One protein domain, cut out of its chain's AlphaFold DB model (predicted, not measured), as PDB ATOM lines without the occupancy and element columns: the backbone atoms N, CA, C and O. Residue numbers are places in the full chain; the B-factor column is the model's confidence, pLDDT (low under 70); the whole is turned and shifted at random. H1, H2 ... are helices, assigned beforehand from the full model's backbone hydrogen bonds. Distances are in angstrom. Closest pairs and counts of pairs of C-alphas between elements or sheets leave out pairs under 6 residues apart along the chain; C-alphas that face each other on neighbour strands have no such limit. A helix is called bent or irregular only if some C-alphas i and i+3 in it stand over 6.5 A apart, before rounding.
ATOM      1  N   ILE A   2     159.074 119.130 107.438       58.25
ATOM      2  CA  ILE A   2     158.055 118.715 106.463       58.25
ATOM      3  C   ILE A   2     157.828 119.903 105.523       58.25
ATOM      4  O   ILE A   2     157.581 121.010 106.000       58.25
ATOM      5  N   ASP A   3     157.940 119.691 104.210       77.56
ATOM      6  CA  ASP A   3     157.656 120.716 103.198       77.56
ATOM      7  C   ASP A   3     156.141 120.929 103.076       77.56
ATOM      8  O   ASP A   3     155.460 120.441 102.171       77.56
ATOM      9  N   ILE A   4     155.602 121.646 104.057       70.88
ATOM     10  CA  ILE A   4     154.183 121.980 104.145       70.88
ATOM     11  C   ILE A   4     153.760 122.798 102.915       70.88
ATOM     12  O   ILE A   4     152.660 122.603 102.401       70.88
ATOM     13  N   MET A   5     154.637 123.656 102.378       61.66
ATOM     14  CA  MET A   5     154.351 124.457 101.185       61.66
ATOM     15  C   MET A   5     154.254 123.603  99.920       61.66
ATOM     16  O   MET A   5     153.319 123.792  99.145       61.66
ATOM     17  N   GLY A   6     155.156 122.642  99.718       74.50
ATOM     18  CA  GLY A   6     155.097 121.697  98.603       74.50
ATOM     19  C   GLY A   6     153.858 120.808  98.653       74.50
ATOM     20  O   GLY A   6     153.212 120.597  97.625       74.50
ATOM     21  N   ILE A   7     153.460 120.362  99.849       70.19
ATOM     22  CA  ILE A   7     152.233 119.581 100.059       70.19
ATOM     23  C   ILE A   7     150.991 120.431  99.772       70.19
ATOM     24  O   ILE A   7     150.135 119.995  99.004       70.19
ATOM     25  N   ILE A   8     150.911 121.665 100.288       61.00
ATOM     26  CA  ILE A   8     149.810 122.595  99.985       61.00
ATOM     27  C   ILE A   8     149.732 122.856  98.480       61.00
ATOM     28  O   ILE A   8     148.647 122.773  97.912       61.00
ATOM     29  N   LYS A   9     150.866 123.090  97.808       58.03
ATOM     30  CA  LYS A   9     150.918 123.357  96.362       58.03
ATOM     31  C   LYS A   9     150.413 122.160  95.551       58.03
ATOM     32  O   LYS A   9     149.610 122.334  94.636       58.03
ATOM     33  N   LYS A  10     150.814 120.946  95.939       54.91
ATOM     34  CA  LYS A  10     150.393 119.683  95.315       54.91
ATOM     35  C   LYS A  10     148.916 119.377  95.582       54.91
ATOM     36  O   LYS A  10     148.216 118.935  94.680       54.91
ATOM     37  N   ILE A  11     148.400 119.688  96.772       54.97
ATOM     38  CA  ILE A  11     146.962 119.625  97.072       54.97
ATOM     39  C   ILE A  11     146.221 120.652  96.200       54.97
ATOM     40  O   ILE A  11     145.341 120.286  95.433       54.97
ATOM     41  N   THR A  12     146.633 121.919  96.168       55.59
ATOM     42  CA  THR A  12     145.969 122.932  95.325       55.59
ATOM     43  C   THR A  12     146.007 122.615  93.824       55.59
ATOM     44  O   THR A  12     145.037 122.908  93.129       55.59
ATOM     45  N   SER A  13     147.058 121.958  93.314       57.28
ATOM     46  CA  SER A  13     147.129 121.541  91.904       57.28
ATOM     47  C   SER A  13     146.279 120.307  91.590       57.28
ATOM     48  O   SER A  13     145.825 120.157  90.463       57.28
ATOM     49  N   THR A  14     146.052 119.430  92.573       49.12
ATOM     50  CA  THR A  14     145.254 118.199  92.407       49.12
ATOM     51  C   THR A  14     143.750 118.467  92.574       49.12
ATOM     52  O   THR A  14     142.927 117.752  92.010       49.12
ATOM     53  N   TYR A  15     143.370 119.535  93.287       53.91
ATOM     54  CA  TYR A  15     141.971 119.918  93.536       53.91
ATOM     55  C   TYR A  15     141.422 120.987  92.569       53.91
ATOM     56  O   TYR A  15     140.228 121.294  92.585       53.91
ATOM     57  N   GLY A  16     142.253 121.532  91.678       58.12
ATOM     58  CA  GLY A  16     141.834 122.491  90.660       58.12
ATOM     59  C   GLY A  16     141.115 121.826  89.486       58.12
ATOM     60  O   GLY A  16     141.697 121.669  88.418       58.12
ATOM     61  N   ARG A  17     139.820 121.509  89.618       70.12
ATOM     62  CA  ARG A  17     138.974 121.069  88.481       70.12
ATOM     63  C   ARG A  17     138.730 122.170  87.430       70.12
ATOM     64  O   ARG A  17     137.911 121.985  86.538       70.12
ATOM     65  N   GLY A  18     139.432 123.303  87.509       79.19
ATOM     66  CA  GLY A  18     139.251 124.459  86.630       79.19
ATOM     67  C   GLY A  18     139.442 124.123  85.153       79.19
ATOM     68  O   GLY A  18     138.615 124.520  84.340       79.19
ATOM     69  N   LYS A  19     140.454 123.311  84.810       83.06
ATOM     70  CA  LYS A  19     140.645 122.841  83.429       83.06
ATOM     71  C   LYS A  19     139.470 121.977  82.963       83.06
ATOM     72  O   LYS A  19     138.924 122.219  81.900       83.06
ATOM     73  N   THR A  20     139.025 121.028  83.786       88.44
ATOM     74  CA  THR A  20     137.874 120.168  83.468       88.44
ATOM     75  C   THR A  20     136.587 120.972  83.281       88.44
ATOM     76  O   THR A  20     135.835 120.713  82.348       88.44
ATOM     77  N   MET A  21     136.332 121.956  84.149       85.38
ATOM     78  CA  MET A  21     135.174 122.848  84.033       85.38
ATOM     79  C   MET A  21     135.250 123.705  82.770       85.38
ATOM     80  O   MET A  21     134.244 123.858  82.083       85.38
ATOM     81  N   TYR A  22     136.436 124.228  82.456       88.69
ATOM     82  CA  TYR A  22     136.680 124.972  81.227       88.69
ATOM     83  C   TYR A  22     136.421 124.100  79.994       88.69
ATOM     84  O   TYR A  22     135.609 124.478  79.158       88.69
ATOM     85  N   ASP A  23     137.023 122.911  79.914       90.62
ATOM     86  CA  ASP A  23     136.863 121.997  78.779       90.62
ATOM     87  C   ASP A  23     135.385 121.594  78.586       90.62
ATOM     88  O   ASP A  23     134.883 121.562  77.460       90.62
ATOM     89  N   ALA A  24     134.657 121.351  79.683       92.75
ATOM     90  CA  ALA A  24     133.225 121.054  79.645       92.75
ATOM     91  C   ALA A  24     132.392 122.242  79.137       92.75
ATOM     92  O   ALA A  24     131.522 122.053  78.285       92.75
ATOM     93  N   LEU A  25     132.679 123.459  79.615       93.00
ATOM     94  CA  LEU A  25     132.026 124.677  79.137       93.00
ATOM     95  C   LEU A  25     132.310 124.906  77.648       93.00
ATOM     96  O   LEU A  25     131.385 125.176  76.892       93.00
ATOM     97  N   GLN A  26     133.561 124.755  77.206       93.31
ATOM     98  CA  GLN A  26     133.920 124.917  75.795       93.31
ATOM     99  C   GLN A  26     133.179 123.915  74.907       93.31
ATOM    100  O   GLN A  26     132.666 124.292  73.857       93.31
ATOM    101  N   LYS A  27     133.057 122.656  75.345       94.81
ATOM    102  CA  LYS A  27     132.273 121.643  74.629       94.81
ATOM    103  C   LYS A  27     130.786 122.006  74.560       94.81
ATOM    104  O   LYS A  27     130.167 121.831  73.517       94.81
ATOM    105  N   GLU A  28     130.203 122.517  75.642       95.19
ATOM    106  CA  GLU A  28     128.804 122.969  75.657       95.19
ATOM    107  C   GLU A  28     128.571 124.162  74.717       95.19
ATOM    108  O   GLU A  28     127.579 124.197  73.986       95.19
ATOM    109  N   MET A  29     129.517 125.103  74.685       94.69
ATOM    110  CA  MET A  29     129.479 126.288  73.824       94.69
ATOM    111  C   MET A  29     129.618 125.972  72.325       94.69
ATOM    112  O   MET A  29     129.318 126.831  71.501       94.69
ATOM    113  N   GLN A  30     130.029 124.759  71.944       94.31
ATOM    114  CA  GLN A  30     130.059 124.321  70.540       94.31
ATOM    115  C   GLN A  30     128.682 123.884  70.013       94.31
ATOM    116  O   GLN A  30     128.511 123.750  68.804       94.31
ATOM    117  N   GLY A  31     127.711 123.630  70.897       94.56
ATOM    118  CA  GLY A  31     126.373 123.166  70.525       94.56
ATOM    119  C   GLY A  31     125.308 124.266  70.507       94.56
ATOM    120  O   GLY A  31     125.595 125.462  70.568       94.56
ATOM    121  N   GLU A  32     124.041 123.841  70.504       94.81
ATOM    122  CA  GLU A  32     122.861 124.724  70.527       94.81
ATOM    123  C   GLU A  32     122.877 125.715  71.696       94.81
ATOM    124  O   GLU A  32     122.482 126.870  71.540       94.81
ATOM    125  N   THR A  33     123.387 125.295  72.859       95.12
ATOM    126  CA  THR A  33     123.536 126.176  74.020       95.12
ATOM    127  C   THR A  33     124.439 127.359  73.687       95.12
ATOM    128  O   THR A  33     124.059 128.491  73.957       95.12
ATOM    129  N   GLY A  34     125.590 127.145  73.045       95.06
ATOM    130  CA  GLY A  34     126.477 128.245  72.672       95.06
ATOM    131  C   GLY A  34     125.894 129.178  71.615       95.06
ATOM    132  O   GLY A  34     126.043 130.399  71.726       95.06
ATOM    133  N   ALA A  35     125.157 128.631  70.642       95.19
ATOM    134  CA  ALA A  35     124.406 129.435  69.679       95.19
ATOM    135  C   ALA A  35     123.359 130.313  70.388       95.19
ATOM    136  O   ALA A  35     123.264 131.516  70.128       95.19
ATOM    137  N   ARG A  36     122.632 129.743  71.359       95.88
ATOM    138  CA  ARG A  36     121.650 130.478  72.160       95.88
ATOM    139  C   ARG A  36     122.304 131.557  73.019       95.88
ATOM    140  O   ARG A  36     121.827 132.691  72.998       95.88
ATOM    141  N   VAL A  37     123.414 131.257  73.692       96.25
ATOM    142  CA  VAL A  37     124.181 132.247  74.468       96.25
ATOM    143  C   VAL A  37     124.636 133.398  73.581       96.25
ATOM    144  O   VAL A  37     124.404 134.546  73.937       96.25
ATOM    145  N   SER A  38     125.189 133.114  72.402       93.44
ATOM    146  CA  SER A  38     125.632 134.148  71.456       93.44
ATOM    147  C   SER A  38     124.468 135.029  70.978       93.44
ATOM    148  O   SER A  38     124.634 136.229  70.784       93.44
ATOM    149  N   SER A  39     123.264 134.456  70.843       93.50
ATOM    150  CA  SER A  39     122.048 135.207  70.495       93.50
ATOM    151  C   SER A  39     121.515 136.090  71.632       93.50
ATOM    152  O   SER A  39     120.849 137.089  71.364       93.50
ATOM    153  N   LEU A  40     121.782 135.716  72.889       94.00
ATOM    154  CA  LEU A  40     121.319 136.405  74.098       94.00
ATOM    155  C   LEU A  40     122.330 137.445  74.596       94.00
ATOM    156  O   LEU A  40     121.928 138.517  75.042       94.00
ATOM    157  N   ALA A  41     123.629 137.162  74.478       89.81
ATOM    158  CA  ALA A  41     124.738 138.029  74.872       89.81
ATOM    159  C   ALA A  41     124.970 139.172  73.865       89.81
ATOM    160  O   ALA A  41     126.093 139.438  73.437       89.81
ATOM    161  N   ARG A  42     123.884 139.832  73.449       83.94
ATOM    162  CA  ARG A  42     123.936 140.997  72.565       83.94
ATOM    163  C   ARG A  42     124.564 142.182  73.283       83.94
ATOM    164  O   ARG A  42     124.560 142.273  74.513       83.94
ATOM    165  N   SER A  43     125.044 143.130  72.484       81.00
ATOM    166  CA  SER A  43     125.498 144.412  73.003       81.00
ATOM    167  C   SER A  43     124.428 145.071  73.873       81.00
ATOM    168  O   SER A  43     123.235 145.074  73.568       81.00
ATOM    169  N   ALA A  44     124.870 145.626  74.998       79.56
ATOM    170  CA  ALA A  44     123.982 146.357  75.885       79.56
ATOM    171  C   ALA A  44     123.488 147.616  75.157       79.56
ATOM    172  O   ALA A  44     124.300 148.243  74.469       79.56
ATOM    173  N   PRO A  45     122.236 148.062  75.361       81.88
ATOM    174  CA  PRO A  45     121.695 149.224  74.655       81.88
ATOM    175  C   PRO A  45     122.577 150.478  74.740       81.88
ATOM    176  O   PRO A  45     122.777 151.162  73.742       81.88
ATOM    177  N   TYR A  46     123.203 150.746  75.893       80.50
ATOM    178  CA  TYR A  46     124.105 151.897  76.034       80.50
ATOM    179  C   TYR A  46     125.346 151.810  75.124       80.50
ATOM    180  O   TYR A  46     125.898 152.843  74.754       80.50
ATOM    181  N   LEU A  47     125.813 150.611  74.755       84.75
ATOM    182  CA  LEU A  47     126.985 150.446  73.890       84.75
ATOM    183  C   LEU A  47     126.696 150.951  72.472       84.75
ATOM    184  O   LEU A  47     127.571 151.553  71.853       84.75
ATOM    185  N   LEU A  48     125.447 150.804  72.018       85.38
ATOM    186  CA  LEU A  48     124.955 151.313  70.733       85.38
ATOM    187  C   LEU A  48     124.910 152.847  70.672       85.38
ATOM    188  O   LEU A  48     124.845 153.419  69.592       85.38
ATOM    189  N   THR A  49     124.979 153.532  71.819       85.44
ATOM    190  CA  THR A  49     125.102 155.002  71.864       85.44
ATOM    191  C   THR A  49     126.539 155.483  71.635       85.44
ATOM    192  O   THR A  49     126.777 156.678  71.486       85.44
ATOM    193  N   ILE A  50     127.514 154.566  71.651       84.94
ATOM    194  CA  ILE A  50     128.953 154.875  71.625       84.94
ATOM    195  C   ILE A  50     129.642 154.254  70.403       84.94
ATOM    196  O   ILE A  50     130.624 154.817  69.915       84.94
ATOM    197  N   LEU A  51     129.159 153.100  69.940       90.56
ATOM    198  CA  LEU A  51     129.723 152.305  68.851       90.56
ATOM    199  C   LEU A  51     128.662 152.014  67.784       90.56
ATOM    200  O   LEU A  51     127.465 152.048  68.070       90.56
ATOM    201  N   SER A  52     129.106 151.665  66.573       91.56
ATOM    202  CA  SER A  52     128.219 151.074  65.568       91.56
ATOM    203  C   SER A  52     127.616 149.763  66.095       91.56
ATOM    204  O   SER A  52     128.186 149.116  66.977       91.56
ATOM    205  N   ALA A  53     126.465 149.343  65.563       90.75
ATOM    206  CA  ALA A  53     125.840 148.086  65.980       90.75
ATOM    207  C   ALA A  53     126.751 146.870  65.734       90.75
ATOM    208  O   ALA A  53     126.792 145.948  66.549       90.75
ATOM    209  N   GLU A  54     127.507 146.892  64.637       91.06
ATOM    210  CA  GLU A  54     128.489 145.863  64.303       91.06
ATOM    211  C   GLU A  54     129.623 145.818  65.335       91.06
ATOM    212  O   GLU A  54     129.843 144.779  65.958       91.06
ATOM    213  N   ASP A  55     130.272 146.955  65.604       91.50
ATOM    214  CA  ASP A  55     131.353 147.039  66.591       91.50
ATOM    215  C   ASP A  55     130.868 146.650  67.987       91.50
ATOM    216  O   ASP A  55     131.530 145.898  68.701       91.50
ATOM    217  N   ALA A  56     129.685 147.121  68.383       93.56
ATOM    218  CA  ALA A  56     129.098 146.803  69.675       93.56
ATOM    219  C   ALA A  56     128.900 145.289  69.844       93.56
ATOM    220  O   ALA A  56     129.233 144.738  70.897       93.56
ATOM    221  N   ASN A  57     128.393 144.610  68.812       92.00
ATOM    222  CA  ASN A  57     128.187 143.164  68.831       92.00
ATOM    223  C   ASN A  57     129.511 142.389  68.787       92.00
ATOM    224  O   ASN A  57     129.659 141.420  69.530       92.00
ATOM    225  N   ASN A  58     130.494 142.844  68.008       93.62
ATOM    226  CA  ASN A  58     131.833 142.250  67.978       93.62
ATOM    227  C   ASN A  58     132.517 142.342  69.350       93.62
ATOM    228  O   ASN A  58     133.088 141.364  69.835       93.62
ATOM    229  N   ILE A  59     132.406 143.494  70.020       95.69
ATOM    230  CA  ILE A  59     132.922 143.690  71.379       95.69
ATOM    231  C   ILE A  59     132.173 142.813  72.387       95.69
ATOM    232  O   ILE A  59     132.815 142.186  73.228       95.69
ATOM    233  N   ALA A  60     130.842 142.728  72.315       95.75
ATOM    234  CA  ALA A  60     130.055 141.863  73.197       95.75
ATOM    235  C   ALA A  60     130.463 140.387  73.057       95.75
ATOM    236  O   ALA A  60     130.741 139.724  74.059       95.75
ATOM    237  N   LEU A  61     130.604 139.905  71.816       94.62
ATOM    238  CA  LEU A  61     131.043 138.543  71.518       94.62
ATOM    239  C   LEU A  61     132.463 138.277  72.034       94.62
ATOM    240  O   LEU A  61     132.708 137.245  72.660       94.62
ATOM    241  N   TYR A  62     133.384 139.221  71.825       96.94
ATOM    242  CA  TYR A  62     134.743 139.130  72.349       96.94
ATOM    243  C   TYR A  62     134.749 139.014  73.879       96.94
ATOM    244  O   TYR A  62     135.340 138.088  74.432       96.94
ATOM    245  N   VAL A  63     134.042 139.908  74.584       97.69
ATOM    246  CA  VAL A  63     133.973 139.862  76.052       97.69
ATOM    247  C   VAL A  63     133.351 138.552  76.534       97.69
ATOM    248  O   VAL A  63     133.870 137.964  77.479       97.69
ATOM    249  N   MET A  64     132.290 138.065  75.885       96.38
ATOM    250  CA  MET A  64     131.667 136.779  76.207       96.38
ATOM    251  C   MET A  64     132.681 135.628  76.128       96.38
ATOM    252  O   MET A  64     132.811 134.859  77.081       96.38
ATOM    253  N   GLN A  65     133.432 135.531  75.027       94.94
ATOM    254  CA  GLN A  65     134.440 134.486  74.828       94.94
ATOM    255  C   GLN A  65     135.562 134.569  75.869       94.94
ATOM    256  O   GLN A  65     135.960 133.556  76.446       94.94
ATOM    257  N   GLU A  66     136.067 135.770  76.150       97.00
ATOM    258  CA  GLU A  66     137.137 135.966  77.129       97.00
ATOM    259  C   GLU A  66     136.672 135.726  78.574       97.00
ATOM    260  O   GLU A  66     137.417 135.157  79.379       97.00
ATOM    261  N   ASN A  67     135.428 136.083  78.897       95.38
ATOM    262  CA  ASN A  67     134.803 135.783  80.184       95.38
ATOM    263  C   ASN A  67     134.659 134.265  80.391       95.38
ATOM    264  O   ASN A  67     135.008 133.745  81.447       95.38
ATOM    265  N   GLN A  68     134.262 133.522  79.351       91.81
ATOM    266  CA  GLN A  68     134.171 132.054  79.384       91.81
ATOM    267  C   GLN A  68     135.536 131.357  79.514       91.81
ATOM    268  O   GLN A  68     135.610 130.225  79.995       91.81
ATOM    269  N   LYS A  69     136.631 132.038  79.152       91.38
ATOM    270  CA  LYS A  69     138.011 131.611  79.455       91.38
ATOM    271  C   LYS A  69     138.421 131.885  80.907       91.38
ATOM    272  O   LYS A  69     139.558 131.608  81.286       91.38
ATOM    273  N   GLY A  70     137.525 132.438  81.725       90.62
ATOM    274  CA  GLY A  70     137.779 132.784  83.122       90.62
ATOM    275  C   GLY A  70     138.646 134.032  83.298       90.62
ATOM    276  O   GLY A  70     139.220 134.240  84.370       90.62
ATOM    277  N   ARG A  71     138.789 134.868  82.258       95.25
ATOM    278  CA  ARG A  71     139.555 136.114  82.371       95.25
ATOM    279  C   ARG A  71     138.768 137.138  83.180       95.25
ATOM    280  O   ARG A  71     137.572 137.323  82.997       95.25
ATOM    281  N   ARG A  72     139.469 137.860  84.056       94.94
ATOM    282  CA  ARG A  72     138.872 138.961  84.826       94.94
ATOM    283  C   ARG A  72     138.533 140.142  83.922       94.94
ATOM    284  O   ARG A  72     139.305 140.461  83.015       94.94
ATOM    285  N   ALA A  73     137.455 140.853  84.245       96.38
ATOM    286  CA  ALA A  73     137.004 142.026  83.499       96.38
ATOM    287  C   ALA A  73     138.088 143.111  83.364       96.38
ATOM    288  O   ALA A  73     138.187 143.741  82.318       96.38
ATOM    289  N   GLU A  74     138.949 143.302  84.368       97.62
ATOM    290  CA  GLU A  74     140.076 144.245  84.301       97.62
ATOM    291  C   GLU A  74     141.118 143.840  83.252       97.62
ATOM    292  O   GLU A  74     141.731 144.701  82.626       97.62
ATOM    293  N   SER A  75     141.336 142.537  83.056       98.00
ATOM    294  CA  SER A  75     142.242 142.040  82.018       98.00
ATOM    295  C   SER A  75     141.624 142.200  80.635       98.00
ATOM    296  O   SER A  75     142.317 142.626  79.720       98.00
ATOM    297  N   ILE A  76     140.326 141.908  80.499       98.31
ATOM    298  CA  ILE A  76     139.580 142.102  79.250       98.31
ATOM    299  C   ILE A  76     139.560 143.592  78.873       98.31
ATOM    300  O   ILE A  76     139.798 143.941  77.723       98.31
ATOM    301  N   ALA A  77     139.367 144.489  79.845       97.94
ATOM    302  CA  ALA A  77     139.362 145.933  79.625       97.94
ATOM    303  C   ALA A  77     140.656 146.451  78.969       97.94
ATOM    304  O   ALA A  77     140.583 147.303  78.093       97.94
ATOM    305  N   LYS A  78     141.824 145.899  79.325       98.00
ATOM    306  CA  LYS A  78     143.112 146.266  78.702       98.00
ATOM    307  C   LYS A  78     143.189 145.908  77.219       98.00
ATOM    308  O   LYS A  78     143.904 146.567  76.467       98.00
ATOM    309  N   ASP A  79     142.483 144.864  76.799       98.00
ATOM    310  CA  ASP A  79     142.377 144.525  75.380       98.00
ATOM    311  C   ASP A  79     141.394 145.470  74.693       98.00
ATOM    312  O   ASP A  79     141.702 146.026  73.638       98.00
ATOM    313  N   LEU A  80     140.263 145.753  75.348       96.88
ATOM    314  CA  LEU A  80     139.275 146.705  74.844       96.88
ATOM    315  C   LEU A  80     139.857 148.114  74.655       96.88
ATOM    316  O   LEU A  80     139.515 148.769  73.683       96.88
ATOM    317  N   GLU A  81     140.780 148.585  75.496       96.56
ATOM    318  CA  GLU A  81     141.476 149.874  75.301       96.56
ATOM    319  C   GLU A  81     142.234 149.970  73.964       96.56
ATOM    320  O   GLU A  81     142.453 151.070  73.443       96.56
ATOM    321  N   LYS A  82     142.639 148.828  73.400       95.69
ATOM    322  CA  LYS A  82     143.318 148.745  72.099       95.69
ATOM    323  C   LYS A  82     142.325 148.613  70.946       95.69
ATOM    324  O   LYS A  82     142.611 149.111  69.865       95.69
ATOM    325  N   MET A  83     141.187 147.959  71.183       93.94
ATOM    326  CA  MET A  83     140.150 147.691  70.179       93.94
ATOM    327  C   MET A  83     139.161 148.851  70.011       93.94
ATOM    328  O   MET A  83     138.645 149.072  68.922       93.94
ATOM    329  N   LEU A  84     138.871 149.581  71.090       94.50
ATOM    330  CA  LEU A  84     137.863 150.634  71.104       94.50
ATOM    331  C   LEU A  84     138.371 151.924  70.436       94.50
ATOM    332  O   LEU A  84     139.545 152.288  70.591       94.50
ATOM    333  N   PRO A  85     137.475 152.682  69.775       93.31
ATOM    334  CA  PRO A  85     137.800 154.005  69.258       93.31
ATOM    335  C   PRO A  85     138.163 154.965  70.398       93.31
ATOM    336  O   PRO A  85     137.755 154.781  71.548       93.31
ATOM    337  N   ALA A  86     138.932 156.012  70.080       93.50
ATOM    338  CA  ALA A  86     139.533 156.911  71.069       93.50
ATOM    339  C   ALA A  86     138.524 157.484  72.084       93.50
ATOM    340  O   ALA A  86     138.816 157.512  73.279       93.50
ATOM    341  N   HIS A  87     137.318 157.859  71.639       91.00
ATOM    342  CA  HIS A  87     136.263 158.421  72.494       91.00
ATOM    343  C   HIS A  87     135.618 157.409  73.454       91.00
ATOM    344  O   HIS A  87     134.900 157.810  74.367       91.00
ATOM    345  N   ALA A  88     135.851 156.109  73.257       93.06
ATOM    346  CA  ALA A  88     135.262 155.028  74.044       93.06
ATOM    347  C   ALA A  88     136.266 154.324  74.974       93.06
ATOM    348  O   ALA A  88     135.851 153.567  75.854       93.06
ATOM    349  N   LYS A  89     137.577 154.570  74.826       94.19
ATOM    350  CA  LYS A  89     138.627 153.877  75.600       94.19
ATOM    351  C   LYS A  89     138.475 154.039  77.111       94.19
ATOM    352  O   LYS A  89     138.632 153.074  77.851       94.19
ATOM    353  N   ASN A  90     138.073 155.221  77.578       93.81
ATOM    354  CA  ASN A  90     137.819 155.483  79.001       93.81
ATOM    355  C   ASN A  90     136.656 154.655  79.588       93.81
ATOM    356  O   ASN A  90     136.535 154.544  80.807       93.81
ATOM    357  N   LYS A  91     135.811 154.051  78.741       94.69
ATOM    358  CA  LYS A  91     134.698 153.178  79.137       94.69
ATOM    359  C   LYS A  91     135.050 151.690  79.071       94.69
ATOM    360  O   LYS A  91     134.200 150.874  79.420       94.69
ATOM    361  N   ALA A  92     136.277 151.313  78.697       96.31
ATOM    362  CA  ALA A  92     136.685 149.916  78.515       96.31
ATOM    363  C   ALA A  92     136.344 149.018  79.718       96.31
ATOM    364  O   ALA A  92     135.763 147.947  79.551       96.31
ATOM    365  N   LEU A  93     136.620 149.473  80.943       96.50
ATOM    366  CA  LEU A  93     136.310 148.706  82.153       96.50
ATOM    367  C   LEU A  93     134.802 148.560  82.404       96.50
ATOM    368  O   LEU A  93     134.347 147.503  82.845       96.50
ATOM    369  N   LEU A  94     134.026 149.608  82.124       95.31
ATOM    370  CA  LEU A  94     132.566 149.570  82.224       95.31
ATOM    371  C   LEU A  94     131.991 148.573  81.213       95.31
ATOM    372  O   LEU A  94     131.133 147.765  81.579       95.31
ATOM    373  N   ILE A  95     132.505 148.593  79.979       95.94
ATOM    374  CA  ILE A  95     132.105 147.687  78.900       95.94
ATOM    375  C   ILE A  95     132.430 146.245  79.267       95.94
ATOM    376  O   ILE A  95     131.521 145.417  79.285       95.94
ATOM    377  N   ALA A  96     133.675 145.964  79.659       97.06
ATOM    378  CA  ALA A  96     134.104 144.627  80.053       97.06
ATOM    379  C   ALA A  96     133.240 144.052  81.184       97.06
ATOM    380  O   ALA A  96     132.746 142.935  81.074       97.06
ATOM    381  N   ARG A  97     132.995 144.819  82.257       96.12
ATOM    382  CA  ARG A  97     132.177 144.349  83.390       96.12
ATOM    383  C   ARG A  97     130.723 144.108  83.009       96.12
ATOM    384  O   ARG A  97     130.138 143.118  83.431       96.12
ATOM    385  N   THR A  98     130.143 145.014  82.227       96.06
ATOM    386  CA  THR A  98     128.729 144.908  81.852       96.06
ATOM    387  C   THR A  98     128.505 143.743  80.895       96.06
ATOM    388  O   THR A  98     127.606 142.942  81.116       96.06
ATOM    389  N   GLN A  99     129.348 143.607  79.868       96.62
ATOM    390  CA  GLN A  99     129.231 142.519  78.898       96.62
ATOM    391  C   GLN A  99     129.562 141.152  79.514       96.62
ATOM    392  O   GLN A  99     128.896 140.176  79.193       96.62
ATOM    393  N   ALA A 100     130.505 141.077  80.461       97.12
ATOM    394  CA  ALA A 100     130.763 139.845  81.207       97.12
ATOM    395  C   ALA A 100     129.532 139.398  82.016       97.12
ATOM    396  O   ALA A 100     129.111 138.251  81.908       97.12
ATOM    397  N   SER A 101     128.892 140.319  82.750       96.44
ATOM    398  CA  SER A 101     127.683 139.985  83.515       96.44
ATOM    399  C   SER A 101     126.500 139.605  82.615       96.44
ATOM    400  O   SER A 101     125.725 138.725  82.981       96.44
ATOM    401  N   ILE A 102     126.364 140.232  81.440       96.88
ATOM    402  CA  ILE A 102     125.369 139.842  80.428       96.88
ATOM    403  C   ILE A 102     125.654 138.428  79.911       96.88
ATOM    404  O   ILE A 102     124.731 137.625  79.812       96.88
ATOM    405  N   ALA A 103     126.916 138.101  79.616       96.88
ATOM    406  CA  ALA A 103     127.318 136.776  79.149       96.88
ATOM    407  C   ALA A 103     127.017 135.675  80.180       96.88
ATOM    408  O   ALA A 103     126.541 134.602  79.807       96.88
ATOM    409  N   ASP A 104     127.240 135.945  81.469       96.69
ATOM    410  CA  ASP A 104     126.909 135.012  82.552       96.69
ATOM    411  C   ASP A 104     125.394 134.767  82.644       96.69
ATOM    412  O   ASP A 104     124.948 133.617  82.729       96.69
ATOM    413  N   THR A 105     124.586 135.830  82.567       97.88
ATOM    414  CA  THR A 105     123.121 135.711  82.554       97.88
ATOM    415  C   THR A 105     122.623 134.994  81.300       97.88
ATOM    416  O   THR A 105     121.751 134.134  81.407       97.88
ATOM    417  N   ALA A 106     123.210 135.268  80.133       97.62
ATOM    418  CA  ALA A 106     122.890 134.589  78.880       97.62
ATOM    419  C   ALA A 106     123.171 133.079  78.955       97.62
ATOM    420  O   ALA A 106     122.343 132.280  78.517       97.62
ATOM    421  N   LEU A 107     124.299 132.673  79.552       97.25
ATOM    422  CA  LEU A 107     124.616 131.261  79.793       97.25
ATOM    423  C   LEU A 107     123.614 130.602  80.743       97.25
ATOM    424  O   LEU A 107     123.166 129.482  80.485       97.25
ATOM    425  N   MET A 108     123.241 131.293  81.822       97.38
ATOM    426  CA  MET A 108     122.243 130.794  82.768       97.38
ATOM    427  C   MET A 108     120.877 130.607  82.100       97.38
ATOM    428  O   MET A 108     120.267 129.548  82.244       97.38
ATOM    429  N   GLN A 109     120.427 131.601  81.333       98.00
ATOM    430  CA  GLN A 109     119.164 131.553  80.604       98.00
ATOM    431  C   GLN A 109     119.161 130.434  79.558       98.00
ATOM    432  O   GLN A 109     118.237 129.630  79.543       98.00
ATOM    433  N   ALA A 110     120.209 130.318  78.737       97.56
ATOM    434  CA  ALA A 110     120.295 129.280  77.708       97.56
ATOM    435  C   ALA A 110     120.228 127.860  78.299       97.56
ATOM    436  O   ALA A 110     119.585 126.972  77.738       97.56
ATOM    437  N   ARG A 111     120.868 127.636  79.454       96.94
ATOM    438  CA  ARG A 111     120.781 126.360  80.182       96.94
ATOM    439  C   ARG A 111     119.395 126.131  80.776       96.94
ATOM    440  O   ARG A 111     118.885 125.018  80.684       96.94
ATOM    441  N   ALA A 112     118.793 127.164  81.365       96.75
ATOM    442  CA  ALA A 112     117.457 127.088  81.943       96.75
ATOM    443  C   ALA A 112     116.409 126.746  80.872       96.75
ATOM    444  O   ALA A 112     115.666 125.781  81.032       96.75
ATOM    445  N   GLU A 113     116.422 127.453  79.742       94.94
ATOM    446  CA  GLU A 113     115.538 127.204  78.598       94.94
ATOM    447  C   GLU A 113     115.686 125.775  78.062       94.94
ATOM    448  O   GLU A 113     114.686 125.090  77.859       94.94
ATOM    449  N   LYS A 114     116.925 125.279  77.921       95.31
ATOM    450  CA  LYS A 114     117.199 123.893  77.502       95.31
ATOM    451  C   LYS A 114     116.605 122.844  78.451       95.31
ATOM    452  O   LYS A 114     116.306 121.735  78.021       95.31
ATOM    453  N   MET A 115     116.445 123.181  79.729       95.44
ATOM    454  CA  MET A 115     115.842 122.318  80.750       95.44
ATOM    455  C   MET A 115     114.340 122.578  80.955       95.44
ATOM    456  O   MET A 115     113.747 121.979  81.847       95.44
ATOM    457  N   GLY A 116     113.714 123.469  80.174       94.44
ATOM    458  CA  GLY A 116     112.312 123.860  80.375       94.44
ATOM    459  C   GLY A 116     112.075 124.675  81.655       94.44
ATOM    460  O   GLY A 116     110.967 124.708  82.184       94.44
ATOM    461  N   LEU A 117     113.115 125.323  82.187       95.31
ATOM    462  CA  LEU A 117     113.047 126.134  83.400       95.31
ATOM    463  C   LEU A 117     112.817 127.601  83.030       95.31
ATOM    464  O   LEU A 117     113.714 128.297  82.557       95.31
TER     465      LEU A 117
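This is residues 2 to 117 of the 220 residues of the protein "Phage head morphogenesis protein, SPP1 gp7 family" of Selenomonas sputigena (strain ATCC 35185 / DSM 20758 / VPI D19B-28) (UniProt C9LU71). A long helix, H7, crosses three shorter helices, H6, H5 and H3, which pack one after another along one side of it, while H2 leads away from this body and residues 2 to 17, with H1, stick out as an arm. The printed part has 116 residues with seven named helices, H1 to H7 in chain order, and no named strand; the class is all helix. It is loose, with a radius of gyration of the C-alphas of 17.3 A, and spans 59 by 40 by 19 A.

H1, residues 4 to 15, begins at C-alpha 4 (154.183, 121.980, 104.145) and is 16.3 A long. H2 is residues 18 to 29, H3 residues 32 to 40, H4 residues 45 to 49, and H6 residues 73 to 83. H5, residues 53 to 68, is 22.5 A long. H7, residues 86 to 114, spans 40.4 A and ends at C-alpha 114 (117.199, 123.893, 77.502); it is irregular, C-alphas 90 and 93 being 7.6 A apart, with a kink of 60 degrees near residue 93.

H1 touches no helix. H2 only just touches H5, with 3 pairs of C-alphas within 8 A, the closest Leu 25 and Gln 68 at 7.7 A. H7 touches H3 (Val 37 and Ala 106, closest C-alphas, 5.2 A), H5 (Met 64 and Ala 103, 5.3 A) and H6 (Ala 77 and Leu 93, 4.8 A), at steep tilts of 43, 65 and 56 degrees. H4 is close to but not clearly touching H5. Every O i to N i+4 pair is within hydrogen-bond range in H1, H2, H3 and H5; H6 has 4 of 7, H7 20 of 25, and H4 0 of 1, with 2 of 2 O i to N i+3 pairs.

The C-alphas farthest apart, Ile 2 and Ser 52, are 60.1 A apart. The printed part has no cut, and its six links are tight. The pLDDT is under 70 at residues 2, 5 and 8 to 16.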